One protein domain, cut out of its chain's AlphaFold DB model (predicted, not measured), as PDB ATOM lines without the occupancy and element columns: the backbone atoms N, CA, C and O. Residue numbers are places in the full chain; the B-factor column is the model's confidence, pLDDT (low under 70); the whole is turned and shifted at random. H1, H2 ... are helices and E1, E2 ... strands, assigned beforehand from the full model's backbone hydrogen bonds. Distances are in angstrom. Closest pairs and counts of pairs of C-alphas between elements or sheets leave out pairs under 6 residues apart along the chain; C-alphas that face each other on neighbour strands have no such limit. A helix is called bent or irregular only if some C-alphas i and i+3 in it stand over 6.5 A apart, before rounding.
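AT A GLANCE: This is residues 10 to 116 of the 117 residues of an uncharacterized protein of Aeropyrum pernix (UniProt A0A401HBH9). Four helices, H1, H2, H3 and H4, make a row, and a small sheet of two parallel strands, E1 and E2, lies to one side of it. H1 and H2 touch, H2 touches H3, and H4 is near H3 at the far end of the row. The 107 printed residues run H1 H2 E1 H3 E2 H4; the class is mostly helix, though under half of the residues are in named elements. The whole is compact, with a radius of gyration of the C-alphas of 13.8 A, and spans 41 by 30 by 21 A.

HOW THE PARTS SIT: Start at the sheet: E1, residues 56 to 59, and E2, residues 94 to 97, are parallel at 16 degrees, with N 58 and O 95 2.8 A apart, within hydrogen-bond range. With H3, residues 76 to 85, they form a strand-helix-strand unit, two parallel neighbour strands with a helix between, whose crossover is right-handed. H3 is irregular: C-alphas 77 and 80 are 8.0 A apart. Look next at H2, residues 38 to 49, which touches H3 with residues 38 to 43 alone, the same way at a shallow tilt of 29 degrees; the closest C-alphas, of Tyr 40 and Thr 79, are 5.9 A apart. H1, residues 10 to 21, touches H2 at a steep tilt of 41 degrees, the same way; the closest C-alphas, of Glu 17 and Ala 45, are 4.1 A apart. Between E2 and H4, residues 104 to 114, the closest C-alphas, of Val 94 and Leu 113, are 7.0 A apart. Every O i to N i+4 pair is within hydrogen-bond range in H1 and H4, against 7 of 8 in H2 and 4 of 6 in H3.

IN THESE COORDINATES: Find C-alpha 10 at (49.491, -38.039, 53.927); from there H1 runs 16.6 A. H2 measures 17.8 A, E1 9.5 A, H3 15.2 A and E2 9.9 A; H4 runs 15.3 A to C-alpha 114 at (34.944, -54.306, 33.256).

THE WHOLE: The C-alphas farthest apart, of Arg 24 and Val 104, are 41.6 A apart. The printed part has no cut; the links H1 to H2 and E1 to H3 are long. Look for pLDDT under 70 at residues 24 to 26 and 111 to 116.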
ATOM      1  N   ARG A  10      48.554 -38.694  54.849       93.00
ATOM      2  CA  ARG A  10      49.491 -38.039  53.927       93.00
ATOM      3  C   ARG A  10      50.941 -38.413  54.236       93.00
ATOM      4  O   ARG A  10      51.700 -38.690  53.314       93.00
ATOM      5  N   GLU A  11      51.317 -38.431  55.512       94.88
ATOM      6  CA  GLU A  11      52.646 -38.882  55.934       94.88
ATOM      7  C   GLU A  11      52.862 -40.370  55.646       94.88
ATOM      8  O   GLU A  11      53.952 -40.731  55.209       94.88
ATOM      9  N   VAL A  12      51.836 -41.220  55.806       93.75
ATOM     10  CA  VAL A  12      51.906 -42.635  55.400       93.75
ATOM     11  C   VAL A  12      52.233 -42.745  53.910       93.75
ATOM     12  O   VAL A  12      53.168 -43.459  53.553       93.75
ATOM     13  N   VAL A  13      51.511 -42.025  53.043       93.62
ATOM     14  CA  VAL A  13      51.747 -42.046  51.589       93.62
ATOM     15  C   VAL A  13      53.186 -41.640  51.271       93.62
ATOM     16  O   VAL A  13      53.893 -42.400  50.610       93.62
ATOM     17  N   SER A  14      53.648 -40.500  51.792       92.94
ATOM     18  CA  SER A  14      55.013 -40.012  51.556       92.94
ATOM     19  C   SER A  14      56.080 -40.988  52.059       92.94
ATOM     20  O   SER A  14      57.039 -41.276  51.345       92.94
ATOM     21  N   ALA A  15      55.909 -41.540  53.262       92.50
ATOM     22  CA  ALA A  15      56.866 -42.471  53.848       92.50
ATOM     23  C   ALA A  15      56.926 -43.797  53.073       92.50
ATOM     24  O   ALA A  15      58.006 -44.361  52.894       92.50
ATOM     25  N   VAL A  16      55.790 -44.299  52.578       91.62
ATOM     26  CA  VAL A  16      55.752 -45.492  51.718       91.62
ATOM     27  C   VAL A  16      56.420 -45.212  50.369       91.62
ATOM     28  O   VAL A  16      57.214 -46.043  49.921       91.62
ATOM     29  N   GLU A  17      56.157 -44.058  49.743       88.62
ATOM     30  CA  GLU A  17      56.813 -43.635  48.496       88.62
ATOM     31  C   GLU A  17      58.339 -43.551  48.655       88.62
ATOM     32  O   GLU A  17      59.068 -44.171  47.878       88.62
ATOM     33  N   GLU A  18      58.831 -42.855  49.684       88.31
ATOM     34  CA  GLU A  18      60.266 -42.702  49.958       88.31
ATOM     35  C   GLU A  18      60.939 -44.058  50.190       88.31
ATOM     36  O   GLU A  18      61.970 -44.390  49.595       88.31
ATOM     37  N   LYS A  19      60.311 -44.892  51.016       87.75
ATOM     38  CA  LYS A  19      60.823 -46.221  51.324       87.75
ATOM     39  C   LYS A  19      60.875 -47.070  50.066       87.75
ATOM     40  O   LYS A  19      61.904 -47.691  49.805       87.75
ATOM     41  N   ALA A  20      59.830 -47.055  49.243       82.25
ATOM     42  CA  ALA A  20      59.809 -47.805  47.995       82.25
ATOM     43  C   ALA A  20      60.784 -47.266  46.940       82.25
ATOM     44  O   ALA A  20      61.304 -48.059  46.162       82.25
ATOM     45  N   ALA A  21      61.096 -45.968  46.931       79.12
ATOM     46  CA  ALA A  21      62.099 -45.400  46.029       79.12
ATOM     47  C   ALA A  21      63.501 -45.997  46.256       79.12
ATOM     48  O   ALA A  21      64.285 -46.122  45.315       79.12
ATOM     49  N   SER A  22      63.803 -46.445  47.482       74.38
ATOM     50  CA  SER A  22      65.049 -47.166  47.790       74.38
ATOM     51  C   SER A  22      65.116 -48.583  47.189       74.38
ATOM     52  O   SER A  22      66.155 -49.250  47.258       74.38
ATOM     53  N   LEU A  23      64.023 -49.074  46.592       70.38
ATOM     54  CA  LEU A  23      63.918 -50.438  46.092       70.38
ATOM     55  C   LEU A  23      64.353 -50.556  44.629       70.38
ATOM     56  O   LEU A  23      63.915 -49.836  43.736       70.38
ATOM     57  N   ARG A  24      65.211 -51.545  44.365       64.00
ATOM     58  CA  ARG A  24      65.643 -51.902  43.009       64.00
ATOM     59  C   ARG A  24      64.517 -52.584  42.229       64.00
ATOM     60  O   ARG A  24      63.762 -53.387  42.778       64.00
ATOM     61  N   ARG A  25      64.486 -52.337  40.914       67.12
ATOM     62  CA  ARG A  25      63.657 -53.074  39.947       67.12
ATOM     63  C   ARG A  25      63.895 -54.588  40.058       67.12
ATOM     64  O   ARG A  25      65.025 -55.018  40.280       67.12
ATOM     65  N   GLY A  26      62.839 -55.381  39.868       66.75
ATOM     66  CA  GLY A  26      62.915 -56.849  39.801       66.75
ATOM     67  C   GLY A  26      62.755 -57.589  41.134       66.75
ATOM     68  O   GLY A  26      63.002 -58.790  41.186       66.75
ATOM     69  N   ARG A  27      62.349 -56.903  42.209       76.69
ATOM     70  CA  ARG A  27      62.009 -57.541  43.489       76.69
ATOM     71  C   ARG A  27      60.499 -57.651  43.672       76.69
ATOM     72  O   ARG A  27      59.759 -56.763  43.262       76.69
ATOM     73  N   LEU A  28      60.071 -58.740  44.311       84.62
ATOM     74  CA  LEU A  28      58.717 -58.882  44.834       84.62
ATOM     75  C   LEU A  28      58.580 -58.021  46.094       84.62
ATOM     76  O   LEU A  28      59.426 -58.094  46.988       84.62
ATOM     77  N   PHE A  29      57.509 -57.236  46.162       84.62
ATOM     78  CA  PHE A  29      57.165 -56.438  47.332       84.62
ATOM     79  C   PHE A  29      55.913 -57.004  47.980       84.62
ATOM     80  O   PHE A  29      54.931 -57.286  47.301       84.62
ATOM     81  N   ILE A  30      55.967 -57.152  49.300       90.06
ATOM     82  CA  ILE A  30      54.814 -57.504  50.117       90.06
ATOM     83  C   ILE A  30      54.631 -56.354  51.093       90.06
ATOM     84  O   ILE A  30      55.542 -56.032  51.859       90.06
ATOM     85  N   PHE A  31      53.463 -55.730  51.026       90.44
ATOM     86  CA  PHE A  31      53.043 -54.699  51.957       90.44
ATOM     87  C   PHE A  31      52.021 -55.322  52.899       90.44
ATOM     88  O   PHE A  31      51.073 -55.962  52.451       90.44
ATOM     89  N   LEU A  32      52.247 -55.161  54.199       93.12
ATOM     90  CA  LEU A  32      51.293 -55.551  55.227       93.12
ATOM     91  C   LEU A  32      50.596 -54.272  55.678       93.12
ATOM     92  O   LEU A  32      51.248 -53.346  56.158       93.12
ATOM     93  N   GLY A  33      49.303 -54.199  55.387       89.12
ATOM     94  CA  GLY A  33      48.498 -53.009  55.602       89.12
ATOM     95  C   GLY A  33      47.984 -52.847  57.027       89.12
ATOM     96  O   GLY A  33      48.187 -53.701  57.889       89.12
ATOM     97  N   GLY A  34      47.266 -51.741  57.217       91.31
ATOM     98  CA  GLY A  34      46.194 -51.626  58.200       91.31
ATOM     99  C   GLY A  34      44.866 -51.857  57.480       91.31
ATOM    100  O   GLY A  34      44.479 -52.998  57.247       91.31
ATOM    101  N   ASP A  35      44.212 -50.773  57.063       94.56
ATOM    102  CA  ASP A  35      43.037 -50.828  56.187       94.56
ATOM    103  C   ASP A  35      43.395 -50.749  54.689       94.56
ATOM    104  O   ASP A  35      44.569 -50.682  54.300       94.56
ATOM    105  N   HIS A  36      42.365 -50.766  53.836       96.44
ATOM    106  CA  HIS A  36      42.540 -50.871  52.392       96.44
ATOM    107  C   HIS A  36      43.143 -49.621  51.728       96.44
ATOM    108  O   HIS A  36      43.724 -49.725  50.647       96.44
ATOM    109  N   SER A  37      43.113 -48.457  52.390       95.94
ATOM    110  CA  SER A  37      43.677 -47.206  51.860       95.94
ATOM    111  C   SER A  37      45.182 -47.307  51.580       95.94
ATOM    112  O   SER A  37      45.718 -46.570  50.746       95.94
ATOM    113  N   ILE A  38      45.894 -48.249  52.212       95.06
ATOM    114  CA  ILE A  38      47.321 -48.475  51.959       95.06
ATOM    115  C   ILE A  38      47.597 -48.919  50.511       95.06
ATOM    116  O   ILE A  38      48.681 -48.663  49.981       95.06
ATOM    117  N   THR A  39      46.629 -49.538  49.826       95.88
ATOM    118  CA  THR A  39      46.784 -49.968  48.427       95.88
ATOM    119  C   THR A  39      47.038 -48.770  47.510       95.88
ATOM    120  O   THR A  39      47.888 -48.843  46.622       95.88
ATOM    121  N   TYR A  40      46.400 -47.625  47.771       96.31
ATOM    122  CA  TYR A  40      46.687 -46.386  47.048       96.31
ATOM    123  C   TYR A  40      48.138 -45.924  47.276       96.31
ATOM    124  O   TYR A  40      48.870 -45.705  46.309       96.31
ATOM    125  N   ALA A  41      48.595 -45.859  48.534       94.38
ATOM    126  CA  ALA A  41      49.961 -45.454  48.882       94.38
ATOM    127  C   ALA A  41      51.030 -46.355  48.231       94.38
ATOM    128  O   ALA A  41      52.049 -45.882  47.729       94.38
ATOM    129  N   THR A  42      50.788 -47.664  48.199       93.00
ATOM    130  CA  THR A  42      51.726 -48.636  47.616       93.00
ATOM    131  C   THR A  42      51.773 -48.566  46.090       93.00
ATOM    132  O   THR A  42      52.858 -48.653  45.510       93.00
ATOM    133  N   LEU A  43      50.640 -48.336  45.418       93.94
ATOM    134  CA  LEU A  43      50.604 -48.128  43.967       93.94
ATOM    135  C   LEU A  43      51.242 -46.802  43.557       93.94
ATOM    136  O   LEU A  43      52.006 -46.769  42.590       93.94
ATOM    137  N   ARG A  44      50.989 -45.730  44.313       93.44
ATOM    138  CA  ARG A  44      51.689 -44.444  44.197       93.44
ATOM    139  C   ARG A  44      53.207 -44.634  44.237       93.44
ATOM    140  O   ARG A  44      53.922 -44.242  43.312       93.44
ATOM    141  N   ALA A  45      53.674 -45.353  45.251       90.38
ATOM    142  CA  ALA A  45      55.074 -45.689  45.444       90.38
ATOM    143  C   ALA A  45      55.649 -46.518  44.285       90.38
ATOM    144  O   ALA A  45      56.701 -46.172  43.748       90.38
ATOM    145  N   LEU A  46      54.935 -47.547  43.822       90.38
ATOM    146  CA  LEU A  46      55.326 -48.356  42.663       90.38
ATOM    147  C   LEU A  46      55.441 -47.514  41.381       90.38
ATOM    148  O   LEU A  46      56.401 -47.658  40.619       90.38
ATOM    149  N   ARG A  47      54.496 -46.598  41.149       89.94
ATOM    150  CA  ARG A  47      54.476 -45.708  39.976       89.94
ATOM    151  C   ARG A  47      55.596 -44.674  39.964       89.94
ATOM    152  O   ARG A  47      55.953 -44.198  38.882       89.94
ATOM    153  N   SER A  48      56.206 -44.369  41.111       87.12
ATOM    154  CA  SER A  48      57.371 -43.479  41.162       87.12
ATOM    155  C   SER A  48      58.542 -44.017  40.319       87.12
ATOM    156  O   SER A  48      59.166 -43.246  39.583       87.12
ATOM    157  N   PHE A  49      58.763 -45.342  40.311       85.69
ATOM    158  CA  PHE A  49      59.891 -45.996  39.629       85.69
ATOM    159  C   PHE A  49      59.501 -46.950  38.479       85.69
ATOM    160  O   PHE A  49      60.345 -47.281  37.627       85.69
ATOM    161  N   TYR A  50      58.239 -47.390  38.411       87.44
ATOM    162  CA  TYR A  50      57.707 -48.238  37.341       87.44
ATOM    163  C   TYR A  50      56.779 -47.458  36.399       87.44
ATOM    164  O   TYR A  50      55.704 -46.997  36.780       87.44
ATOM    165  N   ARG A  51      57.186 -47.346  35.130       87.94
ATOM    166  CA  ARG A  51      56.460 -46.609  34.075       87.94
ATOM    167  C   ARG A  51      55.844 -47.513  33.000       87.94
ATOM    168  O   ARG A  51      55.363 -47.011  31.994       87.94
ATOM    169  N   GLY A  52      55.890 -48.832  33.188       89.94
ATOM    170  CA  GLY A  52      55.304 -49.794  32.252       89.94
ATOM    171  C   GLY A  52      53.794 -49.977  32.437       89.94
ATOM    172  O   GLY A  52      53.167 -49.346  33.297       89.94
ATOM    173  N   ARG A  53      53.217 -50.877  31.632       91.44
ATOM    174  CA  ARG A  53      51.823 -51.316  31.776       91.44
ATOM    175  C   ARG A  53      51.667 -52.122  33.065       91.44
ATOM    176  O   ARG A  53      52.464 -53.015  33.327       91.44
ATOM    177  N   LEU A  54      50.656 -51.799  33.861       91.12
ATOM    178  CA  LEU A  54      50.417 -52.415  35.163       91.12
ATOM    179  C   LEU A  54      49.016 -53.021  35.173       91.12
ATOM    180  O   LEU A  54      48.048 -52.281  35.033       91.12
ATOM    181  N   GLY A  55      48.941 -54.334  35.370       93.69
ATOM    182  CA  GLY A  55      47.694 -55.021  35.697       93.69
ATOM    183  C   GLY A  55      47.435 -55.000  37.201       93.69
ATOM    184  O   GLY A  55      48.368 -55.186  37.986       93.69
ATOM    185  N   LEU A  56      46.180 -54.800  37.593       94.94
ATOM    186  CA  LEU A  56      45.723 -54.827  38.979       94.94
ATOM    187  C   LEU A  56      44.631 -55.886  39.143       94.94
ATOM    188  O   LEU A  56      43.546 -55.766  38.585       94.94
ATOM    189  N   VAL A  57      44.906 -56.909  39.949       96.00
ATOM    190  CA  VAL A  57      43.887 -57.859  40.412       96.00
ATOM    191  C   VAL A  57      43.460 -57.429  41.811       96.00
ATOM    192  O   VAL A  57      44.264 -57.468  42.739       96.00
ATOM    193  N   TYR A  58      42.212 -56.992  41.944       95.44
ATOM    194  CA  TYR A  58      41.627 -56.435  43.159       95.44
ATOM    195  C   TYR A  58      40.635 -57.440  43.754       95.44
ATOM    196  O   TYR A  58      39.540 -57.651  43.224       95.44
ATOM    197  N   LEU A  59      41.053 -58.114  44.826       96.12
ATOM    198  CA  LEU A  59      40.274 -59.159  45.489       96.12
ATOM    199  C   LEU A  59      39.587 -58.576  46.723       96.12
ATOM    200  O   LEU A  59      40.230 -58.409  47.755       96.12
ATOM    201  N   ASP A  60      38.293 -58.284  46.624       95.25
ATOM    202  CA  ASP A  60      37.541 -57.670  47.722       95.25
ATOM    203  C   ASP A  60      36.034 -57.970  47.613       95.25
ATOM    204  O   ASP A  60      35.493 -58.201  46.533       95.25
ATOM    205  N   ALA A  61      35.349 -57.984  48.757       95.38
ATOM    206  CA  ALA A  61      33.895 -57.961  48.852       95.38
ATOM    207  C   ALA A  61      33.287 -56.624  48.398       95.38
ATOM    208  O   ALA A  61      32.167 -56.619  47.873       95.38
ATOM    209  N   HIS A  62      34.010 -55.525  48.611       95.31
ATOM    210  CA  HIS A  62      33.611 -54.160  48.300       95.31
ATOM    211  C   HIS A  62      34.434 -53.627  47.125       95.31
ATOM    212  O   HIS A  62      35.613 -53.935  46.997       95.31
ATOM    213  N   PRO A  63      33.844 -52.819  46.238       93.81
ATOM    214  CA  PRO A  63      34.575 -52.300  45.087       93.81
ATOM    215  C   PRO A  63      35.490 -51.108  45.419       93.81
ATOM    216  O   PRO A  63      36.328 -50.753  44.599       93.81
ATOM    217  N   ASP A  64      35.305 -50.454  46.570       96.50
ATOM    218  CA  ASP A  64      36.020 -49.239  46.995       96.50
ATOM    219  C   ASP A  64      35.991 -48.090  45.974       96.50
ATOM    220  O   ASP A  64      36.988 -47.420  45.684       96.50
ATOM    221  N   LEU A  65      34.804 -47.884  45.394       95.62
ATOM    222  CA  LEU A  65      34.561 -46.931  44.310       95.62
ATOM    223  C   LEU A  65      33.814 -45.662  44.742       95.62
ATOM    224  O   LEU A  65      33.365 -44.908  43.871       95.62
ATOM    225  N   TYR A  66      33.666 -45.408  46.046       94.44
ATOM    226  CA  TYR A  66      33.016 -44.181  46.498       94.44
ATOM    227  C   TYR A  66      33.820 -42.940  46.107       94.44
ATOM    228  O   TYR A  66      35.049 -42.947  46.010       94.44
ATOM    229  N   GLU A  67      33.101 -41.847  45.860       93.31
ATOM    230  CA  GLU A  67      33.730 -40.547  45.649       93.31
ATOM    231  C   GLU A  67      34.361 -40.037  46.947       93.31
ATOM    232  O   GLU A  67      35.512 -39.604  46.939       93.31
ATOM    233  N   GLU A  68      33.621 -40.163  48.045       95.12
ATOM    234  CA  GLU A  68      33.992 -39.806  49.406       95.12
ATOM    235  C   GLU A  68      33.213 -40.712  50.368       95.12
ATOM    236  O   GLU A  68      32.071 -41.082  50.080       95.12
ATOM    237  N   TYR A  69      33.819 -41.077  51.496       95.06
ATOM    238  CA  TYR A  69      33.171 -41.865  52.539       95.06
ATOM    239  C   TYR A  69      33.392 -41.174  53.885       95.06
ATOM    240  O   TYR A  69      34.533 -40.911  54.253       95.06
ATOM    241  N   GLU A  70      32.304 -40.846  54.587       94.94
ATOM    242  CA  GLU A  70      32.328 -40.155  55.891       94.94
ATOM    243  C   GLU A  70      33.184 -38.868  55.919       94.94
ATOM    244  O   GLU A  70      33.809 -38.542  56.924       94.94
ATOM    245  N   GLY A  71      33.210 -38.110  54.817       95.69
ATOM    246  CA  GLY A  71      34.002 -36.878  54.726       95.69
ATOM    247  C   GLY A  71      35.444 -37.073  54.246       95.69
ATOM    248  O   GLY A  71      36.180 -36.093  54.147       95.69
ATOM    249  N   ASP A  72      35.868 -38.308  53.950       95.75
ATOM    250  CA  ASP A  72      37.237 -38.620  53.533       95.75
ATOM    251  C   ASP A  72      37.307 -39.250  52.127       95.75
ATOM    252  O   ASP A  72      36.837 -40.363  51.860       95.75
ATOM    253  N   ARG A  73      37.952 -38.531  51.198       95.50
ATOM    254  CA  ARG A  73      38.215 -38.997  49.824       95.50
ATOM    255  C   ARG A  73      39.303 -40.067  49.746       95.50
ATOM    256  O   ARG A  73      39.400 -40.733  48.714       95.50
ATOM    257  N   TYR A  74      40.112 -40.235  50.785       95.81
ATOM    258  CA  TYR A  74      41.161 -41.251  50.870       95.81
ATOM    259  C   TYR A  74      40.827 -42.374  51.861       95.81
ATOM    260  O   TYR A  74      41.688 -43.194  52.171       95.81
ATOM    261  N   SER A  75      39.564 -42.457  52.292       96.75
ATOM    262  CA  SER A  75      39.049 -43.595  53.051       96.75
ATOM    263  C   SER A  75      39.281 -44.919  52.313       96.75
ATOM    264  O   SER A  75      39.299 -44.976  51.078       96.75
ATOM    265  N   HIS A  76      39.377 -46.007  53.078       96.31
ATOM    266  CA  HIS A  76      39.492 -47.372  52.569       96.31
ATOM    267  C   HIS A  76      38.422 -47.706  51.514       96.31
ATOM    268  O   HIS A  76      38.739 -48.364  50.527       96.31
ATOM    269  N   ALA A  77      37.206 -47.163  51.647       96.69
ATOM    270  CA  ALA A  77      36.092 -47.397  50.726       96.69
ATOM    271  C   ALA A  77      36.138 -46.552  49.425       96.69
ATOM    272  O   ALA A  77      35.233 -46.628  48.588       96.69
ATOM    273  N   CYS A  78      37.182 -45.739  49.246       96.75
ATOM    274  CA  CYS A  78      37.409 -44.868  48.085       96.75
ATOM    275  C   CYS A  78      38.676 -45.255  47.293       96.75
ATOM    276  O   CYS A  78      39.016 -44.617  46.291       96.75
ATOM    277  N   THR A  79      39.409 -46.267  47.760       97.25
ATOM    278  CA  THR A  79      40.775 -46.591  47.329       97.25
ATOM    279  C   THR A  79      40.889 -46.824  45.824       97.25
ATOM    280  O   THR A  79      41.716 -46.195  45.156       97.25
ATOM    281  N   LEU A  80      40.043 -47.693  45.260       96.50
ATOM    282  CA  LEU A  80      40.105 -48.016  43.838       96.50
ATOM    283  C   LEU A  80      39.713 -46.819  42.968       96.50
ATOM    284  O   LEU A  80      40.309 -46.598  41.910       96.50
ATOM    285  N   ARG A  81      38.760 -46.001  43.432       95.50
ATOM    286  CA  ARG A  81      38.381 -44.771  42.734       95.50
ATOM    287  C   ARG A  81      39.578 -43.833  42.586       95.50
ATOM    288  O   ARG A  81      39.820 -43.354  41.480       95.50
ATOM    289  N   ARG A  82      40.343 -43.614  43.661       96.62
ATOM    290  CA  ARG A  82      41.550 -42.765  43.641       96.62
ATOM    291  C   ARG A  82      42.635 -43.325  42.726       96.62
ATOM    292  O   ARG A  82      43.206 -42.584  41.934       96.62
ATOM    293  N   ILE A  83      42.865 -44.638  42.773       96.31
ATOM    294  CA  ILE A  83      43.838 -45.322  41.905       96.31
ATOM    295  C   ILE A  83      43.557 -45.058  40.421       96.31
ATOM    296  O   ILE A  83      44.486 -44.777  39.661       96.31
ATOM    297  N   VAL A  84      42.291 -45.143  40.007       94.69
ATOM    298  CA  VAL A  84      41.893 -44.940  38.607       94.69
ATOM    299  C   VAL A  84      41.872 -43.456  38.236       94.69
ATOM    300  O   VAL A  84      42.410 -43.089  37.194       94.69
ATOM    301  N   GLU A  85      41.293 -42.588  39.075       94.94
ATOM    302  CA  GLU A  85      41.218 -41.140  38.808       94.94
ATOM    303  C   GLU A  85      42.598 -40.493  38.665       94.94
ATOM    304  O   GLU A  85      42.779 -39.607  37.833       94.94
ATOM    305  N   GLU A  86      43.579 -40.953  39.440       94.81
ATOM    306  CA  GLU A  86      44.948 -40.436  39.398       94.81
ATOM    307  C   GLU A  86      45.853 -41.160  38.387       94.81
ATOM    308  O   GLU A  86      47.057 -40.905  38.328       94.81
ATOM    309  N   GLY A  87      45.299 -42.069  37.578       93.00
ATOM    310  CA  GLY A  87      46.040 -42.770  36.527       93.00
ATOM    311  C   GLY A  87      47.109 -43.735  37.051       93.00
ATOM    312  O   GLY A  87      48.070 -44.048  36.343       93.00
ATOM    313  N   LEU A  88      46.968 -44.222  38.288       94.69
ATOM    314  CA  LEU A  88      47.881 -45.211  38.868       94.69
ATOM    315  C   LEU A  88      47.629 -46.611  38.308       94.69
ATOM    316  O   LEU A  88      48.560 -47.413  38.220       94.69
ATOM    317  N   ALA A  89      46.414 -46.897  37.860       94.81
ATOM    318  CA  ALA A  89      46.094 -48.054  37.035       94.81
ATOM    319  C   ALA A  89      45.204 -47.613  35.872       94.81
ATOM    320  O   ALA A  89      44.355 -46.736  36.034       94.81
ATOM    321  N   ASP A  90      45.407 -48.220  34.701       92.75
ATOM    322  CA  ASP A  90      44.446 -48.071  33.613       92.75
ATOM    323  C   ASP A  90      43.206 -48.894  33.985       92.75
ATOM    324  O   ASP A  90      43.364 -50.067  34.328       92.75
ATOM    325  N   PRO A  91      41.991 -48.329  33.936       90.75
ATOM    326  CA  PRO A  91      40.773 -49.051  34.288       90.75
ATOM    327  C   PRO A  91      40.580 -50.352  33.493       90.75
ATOM    328  O   PRO A  91      40.006 -51.297  34.024       90.75
ATOM    329  N   ARG A  92      41.105 -50.432  32.261       90.25
ATOM    330  CA  ARG A  92      41.065 -51.633  31.402       90.25
ATOM    331  C   ARG A  92      41.966 -52.762  31.889       90.25
ATOM    332  O   ARG A  92      41.803 -53.906  31.481       90.25
ATOM    333  N   ASP A  93      42.930 -52.426  32.736       93.19
ATOM    334  CA  ASP A  93      43.899 -53.347  33.312       93.19
ATOM    335  C   ASP A  93      43.543 -53.704  34.772       93.19
ATOM    336  O   ASP A  93      44.370 -54.278  35.483       93.19
ATOM    337  N   VAL A  94      42.323 -53.380  35.231       94.25
ATOM    338  CA  VAL A  94      41.817 -53.710  36.572       94.25
ATOM    339  C   VAL A  94      40.795 -54.843  36.501       94.25
ATOM    340  O   VAL A  94      39.784 -54.746  35.810       94.25
ATOM    341  N   ILE A  95      41.009 -55.894  37.292       93.69
ATOM    342  CA  ILE A  95      40.037 -56.969  37.513       93.69
ATOM    343  C   ILE A  95      39.549 -56.897  38.956       93.69
ATOM    344  O   ILE A  95      40.348 -57.015  39.881       93.69
ATOM    345  N   LEU A  96      38.237 -56.758  39.138       93.44
ATOM    346  CA  LEU A  96      37.561 -56.876  40.431       93.44
ATOM    347  C   LEU A  96      37.012 -58.293  40.591       93.44
ATOM    348  O   LEU A  96      36.249 -58.754  39.741       93.44
ATOM    349  N   ALA A  97      37.362 -58.977  41.678       92.62
ATOM    350  CA  ALA A  97      36.846 -60.312  41.962       92.62
ATOM    351  C   ALA A  97      36.421 -60.456  43.428       92.62
ATOM    352  O   ALA A  97      37.121 -60.022  44.339       92.62
ATOM    353  N   GLY A  98      35.274 -61.108  43.644       93.81
ATOM    354  CA  GLY A  98      34.699 -61.333  44.977       93.81
ATOM    355  C   GLY A  98      33.666 -60.293  45.427       93.81
ATOM    356  O   GLY A  98      33.107 -60.451  46.521       93.81
ATOM    357  N   VAL A  99      33.383 -59.289  44.583       92.62
ATOM    358  CA  VAL A  99      32.444 -58.200  44.880       92.62
ATOM    359  C   VAL A  99      31.051 -58.764  45.148       92.62
ATOM    360  O   VAL A  99      30.483 -59.485  44.328       92.62
ATOM    361  N   ARG A 100      30.512 -58.436  46.321       92.69
ATOM    362  CA  ARG A 100      29.179 -58.859  46.795       92.69
ATOM    363  C   ARG A 100      28.509 -57.848  47.728       92.69
ATOM    364  O   ARG A 100      27.397 -58.086  48.183       92.69
ATOM    365  N   ALA A 101      29.194 -56.748  48.030       91.31
ATOM    366  CA  ALA A 101      28.715 -55.657  48.862       91.31
ATOM    367  C   ALA A 101      28.980 -54.335  48.134       91.31
ATOM    368  O   ALA A 101      29.935 -53.611  48.411       91.31
ATOM    369  N   ALA A 102      28.138 -54.052  47.145       86.81
ATOM    370  CA  ALA A 102      28.224 -52.856  46.330       86.81
ATOM    371  C   ALA A 102      26.900 -52.092  46.351       86.81
ATOM    372  O   ALA A 102      25.817 -52.657  46.509       86.81
ATOM    373  N   THR A 103      27.003 -50.775  46.219       85.25
ATOM    374  CA  THR A 103      25.854 -49.903  45.979       85.25
ATOM    375  C   THR A 103      25.635 -49.753  44.479       85.25
ATOM    376  O   THR A 103      26.556 -49.934  43.686       85.25
ATOM    377  N   VAL A 104      24.434 -49.328  44.078       78.75
ATOM    378  CA  VAL A 104      24.096 -49.088  42.662       78.75
ATOM    379  C   VAL A 104      25.081 -48.126  41.980       78.75
ATOM    380  O   VAL A 104      25.399 -48.290  40.801       78.75
ATOM    381  N   SER A 105      25.567 -47.111  42.700       77.06
ATOM    382  CA  SER A 105      26.560 -46.164  42.181       77.06
ATOM    383  C   SER A 105      27.906 -46.842  41.927       77.06
ATOM    384  O   SER A 105      28.461 -46.694  40.836       77.06
ATOM    385  N   SER A 106      28.400 -47.623  42.886       71.94
ATOM    386  CA  SER A 106      29.665 -48.346  42.762       71.94
ATOM    387  C   SER A 106      29.598 -49.468  41.721       71.94
ATOM    388  O   SER A 106      30.543 -49.617  40.950       71.94
ATOM    389  N   ASP A 107      28.471 -50.176  41.603       71.94
ATOM    390  CA  ASP A 107      28.247 -51.197  40.569       71.94
ATOM    391  C   ASP A 107      28.308 -50.610  39.160       71.94
ATOM    392  O   ASP A 107      28.951 -51.166  38.271       71.94
ATOM    393  N   ARG A 108      27.693 -49.441  38.937       73.19
ATOM    394  CA  ARG A 108      27.760 -48.755  37.636       73.19
ATOM    395  C   ARG A 108      29.186 -48.383  37.249       73.19
ATOM    396  O   ARG A 108      29.517 -48.411  36.066       73.19
ATOM    397  N   ILE A 109      30.011 -47.996  38.219       75.31
ATOM    398  CA  ILE A 109      31.416 -47.673  37.970       75.31
ATOM    399  C   ILE A 109      32.189 -48.969  37.708       75.31
ATOM    400  O   ILE A 109      32.874 -49.047  36.694       75.31
ATOM    401  N   ALA A 110      32.011 -50.006  38.531       71.44
ATOM    402  CA  ALA A 110      32.665 -51.304  38.366       71.44
ATOM    403  C   ALA A 110      32.360 -51.950  37.003       71.44
ATOM    404  O   ALA A 110      33.271 -52.426  36.332       71.44
ATOM    405  N   LEU A 111      31.106 -51.886  36.542       64.38
ATOM    406  CA  LEU A 111      30.707 -52.371  35.218       64.38
ATOM    407  C   LEU A 111      31.368 -51.592  34.074       64.38
ATOM    408  O   LEU A 111      31.646 -52.163  33.027       64.38
ATOM    409  N   ARG A 112      31.639 -50.294  34.243       66.62
ATOM    410  CA  ARG A 112      32.384 -49.515  33.239       66.62
ATOM    411  C   ARG A 112      33.863 -49.885  33.214       66.62
ATOM    412  O   ARG A 112      34.461 -49.875  32.141       66.62
ATOM    413  N   LEU A 113      34.433 -50.218  34.373       66.69
ATOM    414  CA  LEU A 113      35.799 -50.736  34.458       66.69
ATOM    415  C   LEU A 113      35.903 -52.080  33.718       66.69
ATOM    416  O   LEU A 113      36.806 -52.251  32.907       66.69
ATOM    417  N   SER A 114      34.935 -52.986  33.905       58.88
ATOM    418  CA  SER A 114      34.944 -54.306  33.256       58.88
ATOM    419  C   SER A 114      34.519 -54.302  31.781       58.88
ATOM    420  O   SER A 114      35.006 -55.127  31.015       58.88
ATOM    421  N   ALA A 115      33.651 -53.380  31.354       53.81
ATOM    422  CA  ALA A 115      33.172 -53.273  29.969       53.81
ATOM    423  C   ALA A 115      34.131 -52.532  29.018       53.81
ATOM    424  O   ALA A 115      33.785 -52.295  27.865       53.81
ATOM    425  N   SER A 116      35.312 -52.131  29.497       45.78
ATOM    426  CA  SER A 116      36.351 -51.512  28.664       45.78
ATOM    427  C   SER A 116      37.345 -52.540  28.075       45.78
ATOM    428  O   SER A 116      38.394 -52.143  27.558       45.78
TER     429      SER A 116